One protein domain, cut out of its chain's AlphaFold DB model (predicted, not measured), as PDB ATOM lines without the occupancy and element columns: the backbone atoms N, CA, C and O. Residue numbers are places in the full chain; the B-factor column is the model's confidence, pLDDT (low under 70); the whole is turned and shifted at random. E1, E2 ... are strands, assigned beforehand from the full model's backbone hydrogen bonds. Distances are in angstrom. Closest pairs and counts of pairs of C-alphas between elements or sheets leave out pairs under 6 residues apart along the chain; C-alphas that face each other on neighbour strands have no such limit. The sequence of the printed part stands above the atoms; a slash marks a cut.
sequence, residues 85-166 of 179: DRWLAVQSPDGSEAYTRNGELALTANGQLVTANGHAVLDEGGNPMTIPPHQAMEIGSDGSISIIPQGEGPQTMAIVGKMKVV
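What this domain is: This is residues 85 to 166 of the 179 residues of the protein "Flagellar basal body protein" of Xanthomonas arboricola pv. pruni str. MAFF 311562 (UniProt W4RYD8). Three small antiparallel units of strand follow one another along the longest axis: the hairpin E1-E2 at one end, the short hairpin E3-E4 between, and the three-stranded sheet E5-E6-E7 at the other end. A long stretch without a named element, residues 116 to 133, leads from E4 over to E5, and after E7 the last residues come back to the first hairpin, where 165 to 166 pair with 87 to 88 of E1. The printed part has 82 residues with no named helix and seven named strands, E1 to E7 in chain order; the class is all strand, though only 33 of the 82 residues are in named strands. The three-stranded sheet has the order E5 - E6 - E7, all antiparallel. The whole is compact, with a radius of gyration of the C-alphas of 12.7 A and spans of 39 by 27 by 21 A.

Where its parts are: E1 is residues 86 to 91, 16.5 A from first to last C-alpha, and begins with C-alpha 86 at (17.365, -5.399, -4.956). E2 is residues 97 to 100, 10.3 A. E3 is residues 105 to 107, 7.1 A, and E4 is residues 113 to 115, 7.2 A. E5 is residues 134 to 139, 13.5 A, and begins with C-alpha 134 at (19.639, -26.003, -23.876). E6 is residues 144 to 149, 15.6 A. E7 is residues 158 to 162, 12.0 A, and ends with C-alpha 162 at (18.210, -10.462, -18.682).

How they stand to each other: E1 and E2 form an antiparallel hairpin, with 133 degrees between their directions; N 90 and O 98 are 2.8 A apart, within hydrogen-bond range. E2 and E3 are apart, although their link is tight. E3 and E4 form a hairpin at 140 degrees, with N 106 and O 114 2.8 A apart. E1 and E4 are near each other, with 6 pairs of C-alphas within 10 A. E5, E6 and E7 make a meander, each strand the antiparallel neighbour of the one before; E5 and E7 are its edge strands. The hairpin E5 and E6 stands at 164 degrees, with N 138 and O 146 2.9 A apart. The hairpin E6 and E7 stands at 151 degrees, with N 145 and O 161 2.8 A apart. E1 is apart from E5, E6 and E7.

The domain as a whole: The two C-alphas farthest apart, those of Asp 94 and Gln 155, are 40.4 A apart, while the C-alphas of Asp 85 and Val 166, the first and last printed, are 8.4 A apart. The printed part has no cut. The link from E4 to E5 is long, with 18 residues, and that from E6 to E7 is short, with 8. The mean pLDDT of the printed part is 92.6, and no printed residue is under 70.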
ATOM      1  N   ASP A  85      18.402  -4.492  -0.896       88.38
ATOM      2  CA  ASP A  85      17.461  -3.562  -1.548       88.38
ATOM      3  C   ASP A  85      17.147  -3.834  -3.038       88.38
ATOM      4  O   ASP A  85      16.301  -3.162  -3.629       88.38
ATOM      5  N   ARG A  86      17.725  -4.890  -3.626       91.81
ATOM      6  CA  ARG A  86      17.365  -5.399  -4.956       91.81
ATOM      7  C   ARG A  86      16.208  -6.388  -4.891       91.81
ATOM      8  O   ARG A  86      16.143  -7.203  -3.974       91.81
ATOM      9  N   TRP A  87      15.326  -6.383  -5.879       93.44
ATOM     10  CA  TRP A  87      14.188  -7.305  -5.927       93.44
ATOM     11  C   TRP A  87      14.018  -7.888  -7.318       93.44
ATOM     12  O   TRP A  87      14.187  -7.177  -8.306       93.44
ATOM     13  N   LEU A  88      13.685  -9.175  -7.386       95.50
ATOM     14  CA  LEU A  88      13.376  -9.851  -8.638       95.50
ATOM     15  C   LEU A  88      11.934  -9.536  -9.024       95.50
ATOM     16  O   LEU A  88      11.031  -9.727  -8.208       95.50
ATOM     17  N   ALA A  89      11.723  -9.056 -10.245       95.88
ATOM     18  CA  ALA A  89      10.386  -8.839 -10.769       95.88
ATOM     19  C   ALA A  89       9.776 -10.166 -11.235       95.88
ATOM     20  O   ALA A  89      10.401 -10.945 -11.961       95.88
ATOM     21  N   VAL A  90       8.542 -10.412 -10.815       95.94
ATOM     22  CA  VAL A  90       7.775 -11.616 -11.128       95.94
ATOM     23  C   VAL A  90       6.358 -11.253 -11.545       95.94
ATOM     24  O   VAL A  90       5.840 -10.192 -11.201       95.94
ATOM     25  N   GLN A  91       5.713 -12.152 -12.276       95.69
ATOM     26  CA  GLN A  91       4.305 -12.033 -12.605       95.69
ATOM     27  C   GLN A  91       3.448 -12.579 -11.462       95.69
ATOM     28  O   GLN A  91       3.507 -13.761 -11.113       95.69
ATOM     29  N   SER A  92       2.625 -11.705 -10.893       92.50
ATOM     30  CA  SER A  92       1.590 -12.072  -9.931       92.50
ATOM     31  C   SER A  92       0.446 -12.840 -10.617       92.50
ATOM     32  O   SER A  92       0.261 -12.704 -11.829       92.50
ATOM     33  N   PRO A  93      -0.361 -13.637  -9.886       88.62
ATOM     34  CA  PRO A  93      -1.481 -14.390 -10.462       88.62
ATOM     35  C   PRO A  93      -2.530 -13.534 -11.192       88.62
ATOM     36  O   PRO A  93      -3.222 -14.025 -12.078       88.62
ATOM     37  N   ASP A  94      -2.646 -12.254 -10.836       90.19
ATOM     38  CA  ASP A  94      -3.497 -11.265 -11.516       90.19
ATOM     39  C   ASP A  94      -2.879 -10.700 -12.814       90.19
ATOM     40  O   ASP A  94      -3.473  -9.838 -13.461       90.19
ATOM     41  N   GLY A  95      -1.685 -11.164 -13.197       90.62
ATOM     42  CA  GLY A  95      -0.929 -10.713 -14.363       90.62
ATOM     43  C   GLY A  95      -0.105  -9.443 -14.135       90.62
ATOM     44  O   GLY A  95       0.646  -9.057 -15.031       90.62
ATOM     45  N   SER A  96      -0.218  -8.803 -12.965       92.75
ATOM     46  CA  SER A  96       0.550  -7.600 -12.629       92.75
ATOM     47  C   SER A  96       2.004  -7.918 -12.272       92.75
ATOM     48  O   SER A  96       2.347  -9.042 -11.900       92.75
ATOM     49  N   GLU A  97       2.872  -6.914 -12.372       93.94
ATOM     50  CA  GLU A  97       4.247  -7.010 -11.889       93.94
ATOM     51  C   GLU A  97       4.272  -6.947 -10.356       93.94
ATOM     52  O   GLU A  97       3.743  -6.019  -9.739       93.94
ATOM     53  N   ALA A  98       4.902  -7.947  -9.751       93.94
ATOM     54  CA  ALA A  98       5.190  -8.039  -8.331       93.94
ATOM     55  C   ALA A  98       6.692  -8.264  -8.122       93.94
ATOM     56  O   ALA A  98       7.447  -8.477  -9.070       93.94
ATOM     57  N   TYR A  99       7.135  -8.206  -6.870       93.81
ATOM     58  CA  TYR A  99       8.552  -8.258  -6.531       93.81
ATOM     59  C   TYR A  99       8.807  -9.280  -5.438       93.81
ATOM     60  O   TYR A  99       8.064  -9.346  -4.465       93.81
ATOM     61  N   THR A 100       9.887 -10.044  -5.573       92.62
ATOM     62  CA  THR A 100      10.260 -11.060  -4.592       92.62
ATOM     63  C   THR A 100      11.752 -11.044  -4.277       92.62
ATOM     64  O   THR A 100      12.591 -10.568  -5.047       92.62
ATOM     65  N   ARG A 101      12.079 -11.575  -3.099       92.38
ATOM     66  CA  ARG A 101      13.441 -11.928  -2.677       92.38
ATOM     67  C   ARG A 101      13.706 -13.423  -2.817       92.38
ATOM     68  O   ARG A 101      14.837 -13.840  -2.575       92.38
ATOM     69  N   ASN A 102      12.686 -14.210  -3.162       92.00
ATOM     70  CA  ASN A 102      12.850 -15.626  -3.422       92.00
ATOM     71  C   ASN A 102      13.614 -15.802  -4.740       92.00
ATOM     72  O   ASN A 102      13.119 -15.441  -5.808       92.00
ATOM     73  N   GLY A 103      14.834 -16.315  -4.633       93.06
ATOM     74  CA  GLY A 103      15.688 -16.632  -5.768       93.06
ATOM     75  C   GLY A 103      15.867 -18.129  -5.989       93.06
ATOM     76  O   GLY A 103      16.791 -18.514  -6.687       93.06
ATOM     77  N   GLU A 104      15.017 -18.966  -5.392       94.62
ATOM     78  CA  GLU A 104      14.894 -20.372  -5.769       94.62
ATOM     79  C   GLU A 104      14.080 -20.445  -7.064       94.62
ATOM     80  O   GLU A 104      12.854 -20.259  -7.067       94.62
ATOM     81  N   LEU A 105      14.785 -20.629  -8.181       95.50
ATOM     82  CA  LEU A 105      14.193 -20.647  -9.509       95.50
ATOM     83  C   LEU A 105      14.114 -22.072 -10.058       95.50
ATOM     84  O   LEU A 105      14.911 -22.952  -9.742       95.50
ATOM     85  N   ALA A 106      13.149 -22.287 -10.938       95.44
ATOM     86  CA  ALA A 106      12.953 -23.535 -11.644       95.44
ATOM     87  C   ALA A 106      12.524 -23.264 -13.085       95.44
ATOM     88  O   ALA A 106      11.911 -22.242 -13.399       95.44
ATOM     89  N   LEU A 107      12.822 -24.213 -13.966       95.06
ATOM     90  CA  LEU A 107      12.289 -24.223 -15.320       95.06
ATOM     91  C   LEU A 107      11.081 -25.149 -15.383       95.06
ATOM     92  O   LEU A 107      11.128 -26.301 -14.955       95.06
ATOM     93  N   THR A 108       9.996 -24.645 -15.954       95.06
ATOM     94  CA  THR A 108       8.834 -25.472 -16.283       95.06
ATOM     95  C   THR A 108       9.110 -26.329 -17.522       95.06
ATOM     96  O   THR A 108      10.027 -26.058 -18.298       95.06
ATOM     97  N   ALA A 109       8.256 -27.327 -17.776       91.75
ATOM     98  CA  ALA A 109       8.321 -28.145 -18.994       91.75
ATOM     99  C   ALA A 109       8.195 -27.328 -20.297       91.75
ATOM    100  O   ALA A 109       8.644 -27.771 -21.349       91.75
ATOM    101  N   ASN A 110       7.617 -26.125 -20.218       91.75
ATOM    102  CA  ASN A 110       7.475 -25.205 -21.345       91.75
ATOM    103  C   ASN A 110       8.687 -24.265 -21.503       91.75
ATOM    104  O   ASN A 110       8.645 -23.357 -22.327       91.75
ATOM    105  N   GLY A 111       9.738 -24.432 -20.693       93.50
ATOM    106  CA  GLY A 111      10.923 -23.573 -20.690       93.50
ATOM    107  C   GLY A 111      10.738 -22.243 -19.956       93.50
ATOM    108  O   GLY A 111      11.637 -21.412 -19.969       93.50
ATOM    109  N   GLN A 112       9.600 -22.006 -19.302       95.62
ATOM    110  CA  GLN A 112       9.384 -20.770 -18.545       95.62
ATOM    111  C   GLN A 112      10.156 -20.797 -17.225       95.62
ATOM    112  O   GLN A 112      10.067 -21.788 -16.492       95.62
ATOM    113  N   LEU A 113      10.867 -19.711 -16.922       96.12
ATOM    114  CA  LEU A 113      11.564 -19.518 -15.653       96.12
ATOM    115  C   LEU A 113      10.571 -19.036 -14.592       96.12
ATOM    116  O   LEU A 113       9.936 -17.992 -14.746       96.12
ATOM    117  N   VAL A 114      10.430 -19.807 -13.521       96.62
ATOM    118  CA  VAL A 114       9.488 -19.549 -12.430       96.62
ATOM    119  C   VAL A 114      10.199 -19.610 -11.084       96.62
ATOM    120  O   VAL A 114      11.240 -20.241 -10.946       96.62
ATOM    121  N   THR A 115       9.634 -18.954 -10.080       94.62
ATOM    122  CA  THR A 115      10.031 -19.120  -8.674       94.62
ATOM    123  C   THR A 115       9.492 -20.434  -8.104       94.62
ATOM    124  O   THR A 115       8.576 -21.027  -8.679       94.62
ATOM    125  N   ALA A 116       9.970 -20.851  -6.928       89.31
ATOM    126  CA  ALA A 116       9.433 -22.008  -6.196       89.31
ATOM    127  C   ALA A 116       7.909 -21.940  -5.943       89.31
ATOM    128  O   ALA A 116       7.236 -22.968  -5.900       89.31
ATOM    129  N   ASN A 117       7.347 -20.729  -5.846       87.06
ATOM    130  CA  ASN A 117       5.908 -20.499  -5.673       87.06
ATOM    131  C   ASN A 117       5.123 -20.506  -7.002       87.06
ATOM    132  O   ASN A 117       3.914 -20.288  -7.008       87.06
ATOM    133  N   GLY A 118       5.792 -20.729  -8.137       92.06
ATOM    134  CA  GLY A 118       5.176 -20.799  -9.464       92.06
ATOM    135  C   GLY A 118       4.980 -19.451 -10.165       92.06
ATOM    136  O   GLY A 118       4.412 -19.419 -11.254       92.06
ATOM    137  N   HIS A 119       5.453 -18.339  -9.593       94.38
ATOM    138  CA  HIS A 119       5.406 -17.036 -10.268       94.38
ATOM    139  C   HIS A 119       6.462 -16.961 -11.366       94.38
ATOM    140  O   HIS A 119       7.632 -17.243 -11.098       94.38
ATOM    141  N   ALA A 120       6.071 -16.550 -12.572       96.62
ATOM    142  CA  ALA A 120       7.001 -16.389 -13.684       96.62
ATOM    143  C   ALA A 120       7.948 -15.211 -13.446       96.62
ATOM    144  O   ALA A 120       7.512 -14.128 -13.062       96.62
ATOM    145  N   VAL A 121       9.239 -15.411 -13.695       97.12
ATOM    146  CA  VAL A 121      10.246 -14.347 -13.636       97.12
ATOM    147  C   VAL A 121      10.100 -13.452 -14.860       97.12
ATOM    148  O   VAL A 121       9.926 -13.951 -15.971       97.12
ATOM    149  N   LEU A 122      10.160 -12.135 -14.665       97.38
ATOM    150  CA  LEU A 122      10.039 -11.165 -15.750       97.38
ATOM    151  C   LEU A 122      11.406 -10.772 -16.322       97.38
ATOM    152  O   LEU A 122      12.399 -10.649 -15.597       97.38
ATOM    153  N   ASP A 123      11.446 -10.539 -17.629       96.38
ATOM    154  CA  ASP A 123      12.568  -9.902 -18.318       96.38
ATOM    155  C   ASP A 123      12.543  -8.368 -18.173       96.38
ATOM    156  O   ASP A 123      11.577  -7.787 -17.668       96.38
ATOM    157  N   GLU A 124      13.604  -7.681 -18.617       94.50
ATOM    158  CA  GLU A 124      13.678  -6.207 -18.590       94.50
ATOM    159  C   GLU A 124      12.524  -5.512 -19.348       94.50
ATOM    160  O   GLU A 124      12.204  -4.360 -19.048       94.50
ATOM    161  N   GLY A 125      11.868  -6.210 -20.282       93.50
ATOM    162  CA  GLY A 125      10.680  -5.753 -21.005       93.50
ATOM    163  C   GLY A 125       9.355  -5.977 -20.266       93.50
ATOM    164  O   GLY A 125       8.318  -5.522 -20.748       93.50
ATOM    165  N   GLY A 126       9.367  -6.640 -19.105       93.88
ATOM    166  CA  GLY A 126       8.178  -6.971 -18.320       93.88
ATOM    167  C   GLY A 126       7.427  -8.214 -18.805       93.88
ATOM    168  O   GLY A 126       6.291  -8.427 -18.384       93.88
ATOM    169  N   ASN A 127       8.028  -9.035 -19.671       95.50
ATOM    170  CA  ASN A 127       7.418 -10.270 -20.162       95.50
ATOM    171  C   ASN A 127       7.943 -11.492 -19.394       95.50
ATOM    172  O   ASN A 127       9.103 -11.501 -18.978       95.50
ATOM    173  N   PRO A 128       7.129 -12.550 -19.228       96.00
ATOM    174  CA  PRO A 128       7.595 -13.800 -18.642       96.00
ATOM    175  C   PRO A 128       8.774 -14.402 -19.411       96.00
ATOM    176  O   PRO A 128       8.694 -14.667 -20.612       96.00
ATOM    177  N   MET A 129       9.858 -14.668 -18.695       95.19
ATOM    178  CA  MET A 129      11.093 -15.168 -19.270       95.19
ATOM    179  C   MET A 129      10.953 -16.630 -19.694       95.19
ATOM    180  O   MET A 129      10.640 -17.508 -18.887       95.19
ATOM    181  N   THR A 130      11.214 -16.891 -20.973       95.12
ATOM    182  CA  THR A 130      11.185 -18.236 -21.556       95.12
ATOM    183  C   THR A 130      12.570 -18.595 -22.067       95.12
ATOM    184  O   THR A 130      13.168 -17.854 -22.843       95.12
ATOM    185  N   ILE A 131      13.074 -19.740 -21.625       94.56
ATOM    186  CA  ILE A 131      14.388 -20.266 -21.961       94.56
ATOM    187  C   ILE A 131      14.220 -21.379 -23.007       94.56
ATOM    188  O   ILE A 131      13.531 -22.368 -22.741       94.56
ATOM    189  N   PRO A 132      14.831 -21.247 -24.199       93.25
ATOM    190  CA  PRO A 132      14.832 -22.302 -25.209       93.25
ATOM    191  C   PRO A 132      15.508 -23.598 -24.721       93.25
ATOM    192  O   PRO A 132      16.273 -23.570 -23.753       93.25
ATOM    193  N   PRO A 133      15.298 -24.736 -25.409       92.81
ATOM    194  CA  PRO A 133      16.014 -25.976 -25.116       92.81
ATOM    195  C   PRO A 133      17.538 -25.789 -25.153       92.81
ATOM    196  O   PRO A 133      18.098 -25.272 -26.123       92.81
ATOM    197  N   HIS A 134      18.211 -26.227 -24.092       92.69
ATOM    198  CA  HIS A 134      19.639 -26.003 -23.876       92.69
ATOM    199  C   HIS A 134      20.304 -27.210 -23.214       92.69
ATOM    200  O   HIS A 134      19.644 -28.051 -22.607       92.69
ATOM    201  N   GLN A 135      21.627 -27.288 -23.338       91.31
ATOM    202  CA  GLN A 135      22.463 -28.275 -22.645       91.31
ATOM    203  C   GLN A 135      22.939 -27.771 -21.283       91.31
ATOM    204  O   GLN A 135      23.085 -28.553 -20.348       91.31
ATOM    205  N   ALA A 136      23.190 -26.468 -21.178       90.06
ATOM    206  CA  ALA A 136      23.620 -25.800 -19.960       90.06
ATOM    207  C   ALA A 136      23.084 -24.367 -19.947       90.06
ATOM    208  O   ALA A 136      22.826 -23.794 -21.009       90.06
ATOM    209  N   MET A 137      22.918 -23.814 -18.751       91.62
ATOM    210  CA  MET A 137      22.458 -22.452 -18.518       91.62
ATOM    211  C   MET A 137      23.269 -21.834 -17.385       91.62
ATOM    212  O   MET A 137      23.567 -22.503 -16.396       91.62
ATOM    213  N   GLU A 138      23.590 -20.556 -17.530       92.00
ATOM    214  CA  GLU A 138      24.318 -19.768 -16.548       92.00
ATOM    215  C   GLU A 138      23.639 -18.409 -16.366       92.00
ATOM    216  O   GLU A 138      23.214 -17.773 -17.336       92.00
ATOM    217  N   ILE A 139      23.544 -17.975 -15.108       94.25
ATOM    218  CA  ILE A 139      23.031 -16.663 -14.731       94.25
ATOM    219  C   ILE A 139      24.220 -15.795 -14.316       94.25
ATOM    220  O   ILE A 139      24.891 -16.070 -13.322       94.25
ATOM    221  N   GLY A 140      24.472 -14.737 -15.082       92.31
ATOM    222  CA  GLY A 140      25.502 -13.751 -14.793       92.31
ATOM    223  C   GLY A 140      25.170 -12.904 -13.562       92.31
ATOM    224  O   GLY A 140      24.013 -12.735 -13.173       92.31
ATOM    225  N   SER A 141      26.194 -12.296 -12.961       89.62
ATOM    226  CA  SER A 141      26.044 -11.419 -11.786       89.62
ATOM    227  C   SER A 141      25.195 -10.167 -12.036       89.62
ATOM    228  O   SER A 141      24.750  -9.516 -11.095       89.62
ATOM    229  N   ASP A 142      25.010  -9.796 -13.300       90.12
ATOM    230  CA  ASP A 142      24.156  -8.696 -13.741       90.12
ATOM    231  C   ASP A 142      22.707  -9.134 -14.025       90.12
ATOM    232  O   ASP A 142      21.877  -8.297 -14.375       90.12
ATOM    233  N   GLY A 143      22.393 -10.424 -13.861       91.56
ATOM    234  CA  GLY A 143      21.086 -11.016 -14.138       91.56
ATOM    235  C   GLY A 143      20.888 -11.461 -15.589       91.56
ATOM    236  O   GLY A 143      19.779 -11.864 -15.941       91.56
ATOM    237  N   SER A 144      21.918 -11.373 -16.440       94.88
ATOM    238  CA  SER A 144      21.883 -11.941 -17.790       94.88
ATOM    239  C   SER A 144      21.803 -13.466 -17.722       94.88
ATOM    240  O   SER A 144      22.469 -14.098 -16.907       94.88
ATOM    241  N   ILE A 145      20.970 -14.070 -18.563       95.00
ATOM    242  CA  ILE A 145      20.864 -15.519 -18.695       95.00
ATOM    243  C   ILE A 145      21.483 -15.913 -20.021       95.00
ATOM    244  O   ILE A 145      21.086 -15.427 -21.085       95.00
ATOM    245  N   SER A 146      22.447 -16.818 -19.943       94.50
ATOM    246  CA  SER A 146      23.117 -17.399 -21.093       94.50
ATOM    247  C   SER A 146      22.919 -18.906 -21.115       94.50
ATOM    248  O   SER A 146      22.784 -19.544 -20.072       94.50
ATOM    249  N   ILE A 147      22.849 -19.472 -22.314       94.75
ATOM    250  CA  ILE A 147      22.673 -20.905 -22.530       94.75
ATOM    251  C   ILE A 147      23.693 -21.428 -23.530       94.75
ATOM    252  O   ILE A 147      24.158 -20.696 -24.403       94.75
ATOM    253  N   ILE A 148      23.975 -22.722 -23.444       94.12
ATOM    254  CA  ILE A 148      24.542 -23.490 -24.551       94.12
ATOM    255  C   ILE A 148      23.365 -24.160 -25.270       94.12
ATOM    256  O   ILE A 148      22.745 -25.055 -24.679       94.12
ATOM    257  N   PRO A 149      23.015 -23.746 -26.503       92.12
ATOM    258  CA  PRO A 149      21.887 -24.311 -27.233       92.12
ATOM    259  C   PRO A 149      21.999 -25.826 -27.419       92.12
ATOM    260  O   PRO A 149      23.084 -26.423 -27.442       92.12
ATOM    261  N   GLN A 150      20.852 -26.486 -27.552       90.31
ATOM    262  CA  GLN A 150      20.824 -27.926 -27.771       90.31
ATOM    263  C   GLN A 150      21.466 -28.300 -29.118       90.31
ATOM    264  O   GLN A 150      21.064 -27.804 -30.164       90.31
ATOM    265  N   GLY A 151      22.451 -29.205 -29.092       86.50
ATOM    266  CA  GLY A 151      23.166 -29.668 -30.288       86.50
ATOM    267  C   GLY A 151      24.414 -28.856 -30.652       86.50
ATOM    268  O   GLY A 151      25.125 -29.242 -31.578       86.50
ATOM    269  N   GLU A 152      24.716 -27.782 -29.922       85.31
ATOM    270  CA  GLU A 152      25.925 -26.977 -30.121       85.31
ATOM    271  C   GLU A 152      27.044 -27.343 -29.134       85.31
ATOM    272  O   GLU A 152      26.821 -27.989 -28.109       85.31
ATOM    273  N   GLY A 153      28.283 -26.970 -29.469       82.62
ATOM    274  CA  GLY A 153      29.434 -27.189 -28.596       82.62
ATOM    275  C   GLY A 153      29.482 -26.190 -27.428       82.62
ATOM    276  O   GLY A 153      28.897 -25.113 -27.521       82.62
ATOM    277  N   PRO A 154      30.257 -26.468 -26.361       76.38
ATOM    278  CA  PRO A 154      30.345 -25.597 -25.178       76.38
ATOM    279  C   PRO A 154      30.848 -24.171 -25.450       76.38
ATOM    280  O   PRO A 154      30.733 -23.301 -24.599       76.38
ATOM    281  N   GLN A 155      31.450 -23.942 -26.621       78.94
ATOM    282  CA  GLN A 155      31.996 -22.647 -27.031       78.94
ATOM    283  C   GLN A 155      30.931 -21.709 -27.618       78.94
ATOM    284  O   GLN A 155      31.210 -20.529 -27.819       78.94
ATOM    285  N   THR A 156      29.720 -22.205 -27.889       85.75
ATOM    286  CA  THR A 156      28.639 -21.422 -28.500       85.75
ATOM    287  C   THR A 156      27.646 -20.948 -27.442       85.75
ATOM    288  O   THR A 156      26.469 -21.291 -27.444       85.75
ATOM    289  N   MET A 157      28.144 -20.178 -26.477       87.88
ATOM    290  CA  MET A 157      27.292 -19.570 -25.460       87.88
ATOM    291  C   MET A 157      26.477 -18.423 -26.072       87.88
ATOM    292  O   MET A 157      27.038 -17.514 -26.686       87.88
ATOM    293  N   ALA A 158      25.157 -18.457 -25.890       90.75
ATOM    294  CA  ALA A 158      24.224 -17.452 -26.386       90.75
ATOM    295  C   ALA A 158      23.458 -16.803 -25.227       90.75
ATOM    296  O   ALA A 158      22.952 -17.493 -24.345       90.75
ATOM    297  N   ILE A 159      23.348 -15.472 -25.233       93.00
ATOM    298  CA  ILE A 159      22.540 -14.733 -24.255       93.00
ATOM    299  C   ILE A 159      21.070 -14.812 -24.677       93.00
ATOM    300  O   ILE A 159      20.725 -14.412 -25.788       93.00
ATOM    301  N   VAL A 160      20.214 -15.313 -23.787       94.19
ATOM    302  CA  VAL A 160      18.759 -15.420 -24.003       94.19
ATOM    303  C   VAL A 160      18.062 -14.116 -23.636       94.19
ATOM    304  O   VAL A 160      17.148 -13.676 -24.328       94.19
ATOM    305  N   GLY A 161      18.493 -13.490 -22.545       94.31
ATOM    306  CA  GLY A 161      17.876 -12.278 -22.026       94.31
ATOM    307  C   GLY A 161      18.445 -11.899 -20.669       94.31
ATOM    308  O   GLY A 161      19.451 -12.453 -20.231       94.31
ATOM    309  N   LYS A 162      17.800 -10.947 -19.998       95.94
ATOM    310  CA  LYS A 162      18.210 -10.462 -18.682       95.94
ATOM    311  C   LYS A 162      17.009 -10.347 -17.762       95.94
ATOM    312  O   LYS A 162      15.976  -9.804 -18.156       95.94
ATOM    313  N   MET A 163      17.132 -10.912 -16.565       96.12
ATOM    314  CA  MET A 163      16.082 -10.852 -15.554       96.12
ATOM    315  C   MET A 163      15.917  -9.415 -15.079       96.12
ATOM    316  O   MET A 163      16.897  -8.703 -14.843       96.12
ATOM    317  N   LYS A 164      14.671  -8.996 -14.882       96.19
ATOM    318  CA  LYS A 164      14.390  -7.677 -14.334       96.19
ATOM    319  C   LYS A 164      14.619  -7.681 -12.831       96.19
ATOM    320  O   LYS A 164      13.871  -8.279 -12.059       96.19
ATOM    321  N   VAL A 165      15.665  -6.969 -12.429       95.00
ATOM    322  CA  VAL A 165      15.993  -6.708 -11.030       95.00
ATOM    323  C   VAL A 165      15.860  -5.216 -10.775       95.00
ATOM    324  O   VAL A 165      16.545  -4.403 -11.397       95.00
ATOM    325  N   VAL A 166      14.984  -4.848  -9.847       92.81
ATOM    326  CA  VAL A 166      14.722  -3.448  -9.504       92.81
ATOM    327  C   VAL A 166      15.435  -3.059  -8.217       92.81
ATOM    328  O   VAL A 166      15.622  -3.879  -7.319       92.81
TER     329      VAL A 166